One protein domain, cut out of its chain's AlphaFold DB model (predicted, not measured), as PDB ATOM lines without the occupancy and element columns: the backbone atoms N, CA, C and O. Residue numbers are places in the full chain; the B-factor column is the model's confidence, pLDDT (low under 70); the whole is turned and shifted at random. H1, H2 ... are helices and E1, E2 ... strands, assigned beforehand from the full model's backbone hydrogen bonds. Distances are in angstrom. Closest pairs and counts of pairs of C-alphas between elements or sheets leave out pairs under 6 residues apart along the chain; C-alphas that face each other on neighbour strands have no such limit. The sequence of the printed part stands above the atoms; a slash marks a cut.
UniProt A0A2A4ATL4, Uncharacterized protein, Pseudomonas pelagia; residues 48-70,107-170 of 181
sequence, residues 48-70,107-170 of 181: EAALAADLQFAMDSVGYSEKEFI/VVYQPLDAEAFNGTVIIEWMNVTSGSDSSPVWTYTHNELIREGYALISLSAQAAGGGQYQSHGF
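Overview. This is residues 48 to 70 and 107 to 170 of the 181 residues of an uncharacterized protein of Pseudomonas pelagia (UniProt A0A2A4ATL4). A twisted sheet of four strands has one helix, H2, lying lengthwise over one face, with no helix over the other. Short H1 sits beside one end of E1, and the tail after E4, with H3, runs away from the sheet. The printed part has 87 residues, under half of them in named elements, in the order H1 E1 E2 E3 H2 E4 H3; the class is mixed, helices and strands. The mixed sheet runs E1 E2 E4 E3. The whole is compact, with a radius of gyration of the C-alphas of 13.2 A, yet elongated, spanning 40 by 23 by 18 A.

Arrangement. H1, residues 59 to 62, only grazes the sheet. E1, residues 64 to 70, is antiparallel to E2, residues 107 to 111, with N 65 and O 110 2.8 A apart, within hydrogen-bond range. E4, residues 151 to 155, is antiparallel to E2, with N 109 to O 152 at 2.8 A. E4 is parallel to E3, residues 121 to 125, with N 122 to O 151 at 2.8 A. H2, residues 136 to 148, is on the sheet at a height of 9.1 A and runs along the strands, at 2 degrees to E4 on the local plane; its closest C-alphas to E4 are Leu 145 and Ala 151, 7.3 A. E3, H2 and E4 form a strand-helix-strand unit, two parallel neighbour strands joined through a helix, with a right-handed crossover. In H2, 7 of 9 O i to N i+4 pairs are within range; H1 and H3, residues 164 to 167, are too short for such a pair. H3 is not on the sheet.

Along the chain. H1 begins at C-alpha 59, (358.082, 347.638, 406.293). E1 is 20.1 A long and H2 17.9 A. H3 ends at C-alpha 167, (344.649, 320.844, 401.791).

Size, cuts and confidence. Residues 71 to 106 are not printed, and C-alphas 70 and 107 are 9.0 A apart. Confidence is under 70 in residues 48 to 54 and 159 to 170.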
ATOM      1  N   GLU A  48     349.838 341.120 405.475       57.19
ATOM      2  CA  GLU A  48     351.085 340.657 406.098       57.19
ATOM      3  C   GLU A  48     351.206 339.131 406.012       57.19
ATOM      4  O   GLU A  48     350.215 338.398 406.136       57.19
ATOM      5  N   ALA A  49     352.427 338.644 405.803       61.53
ATOM      6  CA  ALA A  49     352.716 337.225 405.808       61.53
ATOM      7  C   ALA A  49     352.700 336.696 407.247       61.53
ATOM      8  O   ALA A  49     353.432 337.151 408.122       61.53
ATOM      9  N   ALA A  50     351.901 335.659 407.502       65.56
ATOM     10  CA  ALA A  50     351.880 334.991 408.802       65.56
ATOM     11  C   ALA A  50     353.106 334.069 408.970       65.56
ATOM     12  O   ALA A  50     352.994 332.845 408.830       65.56
ATOM     13  N   LEU A  51     354.274 334.657 409.239       67.06
ATOM     14  CA  LEU A  51     355.519 333.952 409.547       67.06
ATOM     15  C   LEU A  51     355.771 333.894 411.059       67.06
ATOM     16  O   LEU A  51     355.396 334.787 411.818       67.06
ATOM     17  N   ALA A  52     356.430 332.829 411.520       55.66
ATOM     18  CA  ALA A  52     356.907 332.765 412.896       55.66
ATOM     19  C   ALA A  52     358.127 333.679 413.095       55.66
ATOM     20  O   ALA A  52     359.054 333.656 412.288       55.66
ATOM     21  N   ALA A  53     358.128 334.414 414.216       56.22
ATOM     22  CA  ALA A  53     359.099 335.458 414.572       56.22
ATOM     23  C   ALA A  53     359.022 336.723 413.696       56.22
ATOM     24  O   ALA A  53     360.021 337.179 413.139       56.22
ATOM     25  N   ASP A  54     357.818 337.293 413.638       65.12
ATOM     26  CA  ASP A  54     357.543 338.596 413.039       65.12
ATOM     27  C   ASP A  54     358.367 339.717 413.703       65.12
ATOM     28  O   ASP A  54     358.440 339.831 414.936       65.12
ATOM     29  N   LEU A  55     359.023 340.529 412.876       71.00
ATOM     30  CA  LEU A  55     359.772 341.689 413.333       71.00
ATOM     31  C   LEU A  55     358.779 342.838 413.508       71.00
ATOM     32  O   LEU A  55     358.149 343.268 412.555       71.00
ATOM     33  N   GLN A  56     358.650 343.362 414.728       78.44
ATOM     34  CA  GLN A  56     357.623 344.354 415.069       78.44
ATOM     35  C   GLN A  56     357.948 345.771 414.553       78.44
ATOM     36  O   GLN A  56     358.119 346.704 415.340       78.44
ATOM     37  N   PHE A  57     358.043 345.947 413.237       85.31
ATOM     38  CA  PHE A  57     358.128 347.247 412.578       85.31
ATOM     39  C   PHE A  57     357.378 347.233 411.244       85.31
ATOM     40  O   PHE A  57     357.294 346.213 410.569       85.31
ATOM     41  N   ALA A  58     356.854 348.390 410.840       86.69
ATOM     42  CA  ALA A  58     356.201 348.525 409.544       86.69
ATOM     43  C   ALA A  58     357.253 348.552 408.423       86.69
ATOM     44  O   ALA A  58     358.210 349.326 408.496       86.69
ATOM     45  N   MET A  59     357.094 347.735 407.380       90.19
ATOM     46  CA  MET A  59     358.082 347.638 406.293       90.19
ATOM     47  C   MET A  59     358.307 348.970 405.565       90.19
ATOM     48  O   MET A  59     359.437 349.315 405.214       90.19
ATOM     49  N   ASP A  60     357.251 349.766 405.399       92.12
ATOM     50  CA  ASP A  60     357.330 351.078 404.755       92.12
ATOM     51  C   ASP A  60     358.184 352.076 405.549       92.12
ATOM     52  O   ASP A  60     358.868 352.913 404.955       92.12
ATOM     53  N   SER A  61     358.236 351.937 406.877       94.00
ATOM     54  CA  SER A  61     359.073 352.761 407.755       94.00
ATOM     55  C   SER A  61     360.574 352.569 407.520       94.00
ATOM     56  O   SER A  61     361.365 353.441 407.877       94.00
ATOM     57  N   VAL A  62     360.963 351.463 406.877       94.56
ATOM     58  CA  VAL A  62     362.345 351.158 406.484       94.56
ATOM     59  C   VAL A  62     362.535 351.149 404.963       94.56
ATOM     60  O   VAL A  62     363.565 350.701 404.470       94.56
ATOM     61  N   GLY A  63     361.557 351.655 404.203       95.69
ATOM     62  CA  GLY A  63     361.635 351.749 402.744       95.69
ATOM     63  C   GLY A  63     361.447 350.418 402.011       95.69
ATOM     64  O   GLY A  63     361.838 350.316 400.850       95.69
ATOM     65  N   TYR A  64     360.864 349.408 402.662       95.75
ATOM     66  CA  TYR A  64     360.630 348.079 402.097       95.75
ATOM     67  C   TYR A  64     359.137 347.753 401.994       95.75
ATOM     68  O   TYR A  64     358.275 348.390 402.595       95.75
ATOM     69  N   SER A  65     358.830 346.736 401.200       92.88
ATOM     70  CA  SER A  65     357.531 346.070 401.179       92.88
ATOM     71  C   SER A  65     357.704 344.593 401.476       92.88
ATOM     72  O   SER A  65     358.700 343.999 401.066       92.88
ATOM     73  N   GLU A  66     356.706 344.020 402.139       91.50
ATOM     74  CA  GLU A  66     356.511 342.581 402.275       91.50
ATOM     75  C   GLU A  66     355.261 342.197 401.476       91.50
ATOM     76  O   GLU A  66     354.239 342.887 401.537       91.50
ATOM     77  N   LYS A  67     355.346 341.137 400.670       89.62
ATOM     78  CA  LYS A  67     354.208 340.603 399.910       89.62
ATOM     79  C   LYS A  67     354.220 339.084 399.921       89.62
ATOM     80  O   LYS A  67     355.237 338.473 399.612       89.62
ATOM     81  N   GLU A  68     353.071 338.480 400.192       88.75
ATOM     82  CA  GLU A  68     352.882 337.031 400.133       88.75
ATOM     83  C   GLU A  68     352.261 336.620 398.786       88.75
ATOM     84  O   GLU A  68     351.325 337.247 398.278       88.75
ATOM     85  N   PHE A  69     352.779 335.540 398.206       88.44
ATOM     86  CA  PHE A  69     352.331 334.965 396.942       88.44
ATOM     87  C   PHE A  69     352.117 333.460 397.065       88.44
ATOM     88  O   PHE A  69     352.838 332.766 397.781       88.44
ATOM     89  N   ILE A  70     351.162 332.950 396.295       88.00
ATOM     90  CA  ILE A  70     350.925 331.528 396.074       88.00
ATOM     91  C   ILE A  70     351.411 331.169 394.676       88.00
ATOM     92  O   ILE A  70     351.045 331.806 393.688       88.00
ATOM     93  N   VAL A 107     357.167 334.548 400.295       91.75
ATOM     94  CA  VAL A 107     357.124 335.892 400.887       91.75
ATOM     95  C   VAL A 107     358.264 336.697 400.283       91.75
ATOM     96  O   VAL A 107     359.396 336.226 400.238       91.75
ATOM     97  N   VAL A 108     357.961 337.879 399.757       94.19
ATOM     98  CA  VAL A 108     358.919 338.736 399.058       94.19
ATOM     99  C   VAL A 108     359.132 340.008 399.857       94.19
ATOM    100  O   VAL A 108     358.195 340.785 400.036       94.19
ATOM    101  N   TYR A 109     360.378 340.228 400.265       95.00
ATOM    102  CA  TYR A 109     360.878 341.466 400.847       95.00
ATOM    103  C   TYR A 109     361.657 342.222 399.780       95.00
ATOM    104  O   TYR A 109     362.606 341.686 399.210       95.00
ATOM    105  N   GLN A 110     361.278 343.462 399.488       96.06
ATOM    106  CA  GLN A 110     361.972 344.261 398.475       96.06
ATOM    107  C   GLN A 110     361.880 345.766 398.760       96.06
ATOM    108  O   GLN A 110     360.891 346.192 399.370       96.06
ATOM    109  N   PRO A 111     362.832 346.577 398.260       97.88
ATOM    110  CA  PRO A 111     362.731 348.033 398.302       97.88
ATOM    111  C   PRO A 111     361.425 348.557 397.684       97.88
ATOM    112  O   PRO A 111     360.942 348.039 396.674       97.88
ATOM    113  N   LEU A 112     360.851 349.604 398.284       96.69
ATOM    114  CA  LEU A 112     359.711 350.336 397.715       96.69
ATOM    115  C   LEU A 112     360.120 351.164 396.494       96.69
ATOM    116  O   LEU A 112     359.352 351.272 395.538       96.69
ATOM    117  N   ASP A 113     361.315 351.749 396.547       96.94
ATOM    118  CA  ASP A 113     361.928 352.467 395.436       96.94
ATOM    119  C   ASP A 113     362.801 351.507 394.621       96.94
ATOM    120  O   ASP A 113     363.726 350.891 395.150       96.94
ATOM    121  N   ALA A 114     362.518 351.393 393.325       95.00
ATOM    122  CA  ALA A 114     363.281 350.540 392.425       95.00
ATOM    123  C   ALA A 114     364.741 351.001 392.272       95.00
ATOM    124  O   ALA A 114     365.605 350.166 392.017       95.00
ATOM    125  N   GLU A 115     365.037 352.293 392.457       97.56
ATOM    126  CA  GLU A 115     366.411 352.814 392.401       97.56
ATOM    127  C   GLU A 115     367.250 352.405 393.623       97.56
ATOM    128  O   GLU A 115     368.478 352.410 393.557       97.56
ATOM    129  N   ALA A 116     366.604 352.008 394.724       97.31
ATOM    130  CA  ALA A 116     367.277 351.504 395.918       97.31
ATOM    131  C   ALA A 116     367.618 350.004 395.833       97.31
ATOM    132  O   ALA A 116     368.304 349.491 396.715       97.31
ATOM    133  N   PHE A 117     367.151 349.287 394.804       98.38
ATOM    134  CA  PHE A 117     367.481 347.877 394.600       98.38
ATOM    135  C   PHE A 117     368.888 347.708 394.015       98.38
ATOM    136  O   PHE A 117     369.216 348.267 392.971       98.38
ATOM    137  N   ASN A 118     369.710 346.871 394.646       97.75
ATOM    138  CA  ASN A 118     371.107 346.669 394.252       97.75
ATOM    139  C   ASN A 118     371.326 345.649 393.125       97.75
ATOM    140  O   ASN A 118     372.468 345.361 392.767       97.75
ATOM    141  N   GLY A 119     370.255 345.074 392.575       97.81
ATOM    142  CA  GLY A 119     370.339 344.079 391.508       97.81
ATOM    143  C   GLY A 119     370.447 342.628 391.983       97.81
ATOM    144  O   GLY A 119     370.430 341.731 391.143       97.81
ATOM    145  N   THR A 120     370.523 342.363 393.292       98.25
ATOM    146  CA  THR A 120     370.681 341.006 393.834       98.25
ATOM    147  C   THR A 120     369.426 340.516 394.548       98.25
ATOM    148  O   THR A 120     368.958 341.113 395.519       98.25
ATOM    149  N   VAL A 121     368.922 339.365 394.098       97.94
ATOM    150  CA  VAL A 121     367.829 338.634 394.749       97.94
ATOM    151  C   VAL A 121     368.405 337.456 395.524       97.94
ATOM    152  O   VAL A 121     369.092 336.606 394.960       97.94
ATOM    153  N   ILE A 122     368.098 337.389 396.813       97.56
ATOM    154  CA  ILE A 122     368.399 336.252 397.676       97.56
ATOM    155  C   ILE A 122     367.151 335.382 397.741       97.56
ATOM    156  O   ILE A 122     366.044 335.885 397.922       97.56
ATOM    157  N   ILE A 123     367.320 334.074 397.594       96.00
ATOM    158  CA  ILE A 123     366.234 333.109 397.741       96.00
ATOM    159  C   ILE A 123     366.578 332.208 398.916       96.00
ATOM    160  O   ILE A 123     367.658 331.618 398.948       96.00
ATOM    161  N   GLU A 124     365.662 332.091 399.872       93.62
ATOM    162  CA  GLU A 124     365.782 331.139 400.970       93.62
ATOM    163  C   GLU A 124     364.654 330.105 400.943       93.62
ATOM    164  O   GLU A 124     363.540 330.359 400.482       93.62
ATOM    165  N   TRP A 125     364.942 328.943 401.519       92.06
ATOM    166  CA  TRP A 125     363.926 328.002 401.967       92.06
ATOM    167  C   TRP A 125     363.648 328.275 403.448       92.06
ATOM    168  O   TRP A 125     364.550 328.216 404.284       92.06
ATOM    169  N   MET A 126     362.382 328.556 403.757       88.12
ATOM    170  CA  MET A 126     361.890 328.805 405.109       88.12
ATOM    171  C   MET A 126     362.090 327.622 406.068       88.12
ATOM    172  O   MET A 126     361.840 326.460 405.744       88.12
ATOM    173  N   ASN A 127     362.508 327.931 407.293       88.56
ATOM    174  CA  ASN A 127     362.697 326.940 408.346       88.56
ATOM    175  C   ASN A 127     361.355 326.603 409.015       88.56
ATOM    176  O   ASN A 127     360.585 327.505 409.332       88.56
ATOM    177  N   VAL A 128     361.106 325.315 409.279       85.75
ATOM    178  CA  VAL A 128     359.834 324.820 409.854       85.75
ATOM    179  C   VAL A 128     359.983 324.126 411.208       85.75
ATOM    180  O   VAL A 128     359.082 323.417 411.650       85.75
ATOM    181  N   THR A 129     361.122 324.285 411.886       82.12
ATOM    182  CA  THR A 129     361.440 323.551 413.130       82.12
ATOM    183  C   THR A 129     360.411 323.807 414.239       82.12
ATOM    184  O   THR A 129     360.150 322.924 415.051       82.12
ATOM    185  N   SER A 130     359.782 324.987 414.255       79.12
ATOM    186  CA  SER A 130     358.705 325.345 415.187       79.12
ATOM    187  C   SER A 130     357.323 324.797 414.802       79.12
ATOM    188  O   SER A 130     356.356 325.061 415.511       79.12
ATOM    189  N   GLY A 131     357.208 324.051 413.698       78.19
ATOM    190  CA  GLY A 131     355.930 323.585 413.145       78.19
ATOM    191  C   GLY A 131     355.195 324.630 412.298       78.19
ATOM    192  O   GLY A 131     354.008 324.473 412.031       78.19
ATOM    193  N   SER A 132     355.885 325.702 411.910       80.31
ATOM    194  CA  SER A 132     355.382 326.785 411.064       80.31
ATOM    195  C   SER A 132     356.532 327.387 410.262       80.31
ATOM    196  O   SER A 132     357.663 327.385 410.746       80.31
ATOM    197  N   ASP A 133     356.250 327.940 409.084       85.06
ATOM    198  CA  ASP A 133     357.252 328.673 408.304       85.06
ATOM    199  C   ASP A 133     357.840 329.856 409.097       85.06
ATOM    200  O   ASP A 133     357.125 330.634 409.735       85.06
ATOM    201  N   SER A 134     359.161 329.990 409.028       88.12
ATOM    202  CA  SER A 134     359.937 331.127 409.521       88.12
ATOM    203  C   SER A 134     360.984 331.514 408.483       88.12
ATOM    204  O   SER A 134     361.438 330.659 407.714       88.12
ATOM    205  N   SER A 135     361.375 332.788 408.477       90.38
ATOM    206  CA  SER A 135     362.354 333.363 407.550       90.38
ATOM    207  C   SER A 135     363.647 333.750 408.287       90.38
ATOM    208  O   SER A 135     363.831 334.913 408.644       90.38
ATOM    209  N   PRO A 136     364.562 332.803 408.589       91.50
ATOM    210  CA  PRO A 136     365.769 333.119 409.345       91.50
ATOM    211  C   PRO A 136     366.662 334.147 408.656       91.50
ATOM    212  O   PRO A 136     367.271 334.958 409.354       91.50
ATOM    213  N   VAL A 137     366.760 334.133 407.317       93.69
ATOM    214  CA  VAL A 137     367.571 335.130 406.611       93.69
ATOM    215  C   VAL A 137     367.006 336.517 406.892       93.69
ATOM    216  O   VAL A 137     367.745 337.363 407.384       93.69
ATOM    217  N   TRP A 138     365.698 336.738 406.726       93.44
ATOM    218  CA  TRP A 138     365.092 338.020 407.086       93.44
ATOM    219  C   TRP A 138     365.297 338.359 408.566       93.44
ATOM    220  O   TRP A 138     365.880 339.395 408.901       93.44
ATOM    221  N   THR A 139     364.891 337.462 409.470       91.50
ATOM    222  CA  THR A 139     364.931 337.703 410.918       91.50
ATOM    223  C   THR A 139     366.323 338.128 411.391       91.50
ATOM    224  O   THR A 139     366.437 339.067 412.180       91.50
ATOM    225  N   TYR A 140     367.390 337.496 410.891       93.19
ATOM    226  CA  TYR A 140     368.752 337.754 411.367       93.19
ATOM    227  C   TYR A 140     369.546 338.764 410.539       93.19
ATOM    228  O   TYR A 140     370.482 339.357 411.079       93.19
ATOM    229  N   THR A 141     369.216 338.976 409.262       94.94
ATOM    230  CA  THR A 141     370.037 339.804 408.362       94.94
ATOM    231  C   THR A 141     369.305 340.995 407.747       94.94
ATOM    232  O   THR A 141     369.944 341.755 407.022       94.94
ATOM    233  N   HIS A 142     368.029 341.247 408.086       94.69
ATOM    234  CA  HIS A 142     367.244 342.371 407.546       94.69
ATOM    235  C   HIS A 142     367.983 343.715 407.569       94.69
ATOM    236  O   HIS A 142     367.907 344.449 406.595       94.69
ATOM    237  N   ASN A 143     368.744 344.031 408.624       95.31
ATOM    238  CA  ASN A 143     369.510 345.282 408.684       95.31
ATOM    239  C   ASN A 143     370.472 345.439 407.501       95.31
ATOM    240  O   ASN A 143     370.589 346.524 406.942       95.31
ATOM    241  N   GLU A 144     371.148 344.360 407.117       97.19
ATOM    242  CA  GLU A 144     372.072 344.359 405.988       97.19
ATOM    243  C   GLU A 144     371.328 344.343 404.656       97.19
ATOM    244  O   GLU A 144     371.662 345.112 403.757       97.19
ATOM    245  N   LEU A 145     370.284 343.511 404.560       96.94
ATOM    246  CA  LEU A 145     369.431 343.440 403.375       96.94
ATOM    247  C   LEU A 145     368.880 344.823 403.025       96.94
ATOM    248  O   LEU A 145     369.040 345.279 401.897       96.94
ATOM    249  N   ILE A 146     368.330 345.515 404.026       97.06
ATOM    250  CA  ILE A 146     367.773 346.860 403.905       97.06
ATOM    251  C   ILE A 146     368.855 347.867 403.525       97.06
ATOM    252  O   ILE A 146     368.681 348.605 402.557       97.06
ATOM    253  N   ARG A 147     369.973 347.886 404.261       97.56
ATOM    254  CA  ARG A 147     371.059 348.859 404.086       97.56
ATOM    255  C   ARG A 147     371.683 348.813 402.694       97.56
ATOM    256  O   ARG A 147     372.042 349.860 402.167       97.56
ATOM    257  N   GLU A 148     371.836 347.619 402.133       98.25
ATOM    258  CA  GLU A 148     372.446 347.414 400.820       98.25
ATOM    259  C   GLU A 148     371.424 347.303 399.688       98.25
ATOM    260  O   GLU A 148     371.838 347.252 398.538       98.25
ATOM    261  N   GLY A 149     370.116 347.255 399.962       97.88
ATOM    262  CA  GLY A 149     369.099 347.239 398.905       97.88
ATOM    263  C   GLY A 149     368.839 345.870 398.267       97.88
ATOM    264  O   GLY A 149     368.557 345.803 397.072       97.88
ATOM    265  N   TYR A 150     368.962 344.772 399.012       98.44
ATOM    266  CA  TYR A 150     368.672 343.427 398.504       98.44
ATOM    267  C   TYR A 150     367.166 343.151 398.412       98.44
ATOM    268  O   TYR A 150     366.382 343.615 399.233       98.44
ATOM    269  N   ALA A 151     366.765 342.295 397.474       97.88
ATOM    270  CA  ALA A 151     365.463 341.635 397.539       97.88
ATOM    271  C   ALA A 151     365.634 340.229 398.131       97.88
ATOM    272  O   ALA A 151     366.594 339.533 397.801       97.88
ATOM    273  N   LEU A 152     364.702 339.795 398.975       97.25
ATOM    274  CA  LEU A 152     364.657 338.446 399.537       97.25
ATOM    275  C   LEU A 152     363.339 337.772 399.154       97.25
ATOM    276  O   LEU A 152     362.271 338.357 399.309       97.25
ATOM    277  N   ILE A 153     363.421 336.529 398.688       95.94
ATOM    278  CA  ILE A 153     362.278 335.651 398.447       95.94
ATOM    279  C   ILE A 153     362.390 334.447 399.380       95.94
ATOM    280  O   ILE A 153     363.274 333.605 399.229       95.94
ATOM    281  N   SER A 154     361.457 334.343 400.315       93.44
ATOM    282  CA  SER A 154     361.349 333.244 401.268       93.44
ATOM    283  C   SER A 154     360.324 332.225 400.788       93.44
ATOM    284  O   SER A 154     359.133 332.524 400.715       93.44
ATOM    285  N   LEU A 155     360.772 331.018 400.438       92.06
ATOM    286  CA  LEU A 155     359.939 329.961 399.862       92.06
ATOM    287  C   LEU A 155     359.606 328.873 400.881       92.06
ATOM    288  O   LEU A 155     360.478 328.363 401.587       92.06
ATOM    289  N   SER A 156     358.341 328.458 400.907       87.38
ATOM    290  CA  SER A 156     357.944 327.255 401.634       87.38
ATOM    291  C   SER A 156     358.345 326.034 400.809       87.38
ATOM    292  O   SER A 156     358.030 325.934 399.623       87.38
ATOM    293  N   ALA A 157     359.060 325.088 401.409       84.19
ATOM    294  CA  ALA A 157     359.453 323.854 400.722       84.19
ATOM    295  C   ALA A 157     359.238 322.600 401.579       84.19
ATOM    296  O   ALA A 157     359.646 321.500 401.203       84.19
ATOM    297  N   GLN A 158     358.554 322.733 402.720       75.94
ATOM    298  CA  GLN A 158     358.258 321.629 403.634       75.94
ATOM    299  C   GLN A 158     356.782 321.576 403.995       75.94
ATOM    300  O   GLN A 158     356.164 322.586 404.316       75.94
ATOM    301  N   ALA A 159     356.247 320.355 404.070       69.31
ATOM    302  CA  ALA A 159     354.861 320.117 404.472       69.31
ATOM    303  C   ALA A 159     354.579 320.640 405.893       69.31
ATOM    304  O   ALA A 159     353.491 321.122 406.191       69.31
ATOM    305  N   ALA A 160     355.589 320.577 406.765       69.81
ATOM    306  CA  ALA A 160     355.499 321.017 408.153       69.81
ATOM    307  C   ALA A 160     355.402 322.547 408.323       69.81
ATOM    308  O   ALA A 160     355.111 322.997 409.424       69.81
ATOM    309  N   GLY A 161     355.610 323.336 407.261       55.91
ATOM    310  CA  GLY A 161     355.522 324.801 407.293       55.91
ATOM    311  C   GLY A 161     354.108 325.354 407.483       55.91
ATOM    312  O   GLY A 161     353.951 326.524 407.822       55.91
ATOM    313  N   GLY A 162     353.083 324.504 407.317       55.09
ATOM    314  CA  GLY A 162     351.742 324.738 407.852       55.09
ATOM    315  C   GLY A 162     351.088 326.066 407.452       55.09
ATOM    316  O   GLY A 162     350.745 326.861 408.316       55.09
ATOM    317  N   GLY A 163     350.864 326.302 406.155       51.34
ATOM    318  CA  GLY A 163     349.926 327.329 405.670       51.34
ATOM    319  C   GLY A 163     348.543 326.742 405.343       51.34
ATOM    320  O   GLY A 163     348.425 325.545 405.078       51.34
ATOM    321  N   GLN A 164     347.490 327.572 405.277       43.56
ATOM    322  CA  GLN A 164     346.115 327.157 404.907       43.56
ATOM    323  C   GLN A 164     345.998 326.462 403.528       43.56
ATOM    324  O   GLN A 164     344.971 325.866 403.205       43.56
ATOM    325  N   TYR A 165     347.063 326.486 402.731       48.75
ATOM    326  CA  TYR A 165     347.153 325.927 401.382       48.75
ATOM    327  C   TYR A 165     347.545 324.437 401.339       48.75
ATOM    328  O   TYR A 165     347.640 323.846 400.266       48.75
ATOM    329  N   GLN A 166     347.711 323.795 402.501       47.06
ATOM    330  CA  GLN A 166     348.075 322.377 402.630       47.06
ATOM    331  C   GLN A 166     346.983 321.379 402.182       47.06
ATOM    332  O   GLN A 166     347.235 320.178 402.180       47.06
ATOM    333  N   SER A 167     345.768 321.803 401.812       33.28
ATOM    334  CA  SER A 167     344.649 320.844 401.791       33.28
ATOM    335  C   SER A 167     344.597 319.856 400.616       33.28
ATOM    336  O   SER A 167     343.933 318.841 400.782       33.28
ATOM    337  N   HIS A 168     345.286 320.051 399.478       35.31
ATOM    338  CA  HIS A 168     345.150 319.093 398.353       35.31
ATOM    339  C   HIS A 168     346.389 318.839 397.466       35.31
ATOM    340  O   HIS A 168     346.309 317.963 396.606       35.31
ATOM    341  N   GLY A 169     347.523 319.536 397.638       37.91
ATOM    342  CA  GLY A 169     348.588 319.523 396.612       37.91
ATOM    343  C   GLY A 169     350.041 319.427 397.076       37.91
ATOM    344  O   GLY A 169     350.912 319.215 396.241       37.91
ATOM    345  N   PHE A 170     350.351 319.539 398.373       39.66
ATOM    346  CA  PHE A 170     351.739 319.411 398.832       39.66
ATOM    347  C   PHE A 170     352.117 317.932 399.009       39.66
ATOM    348  O   PHE A 170     352.280 317.422 400.114       39.66
TER     349      PHE A 170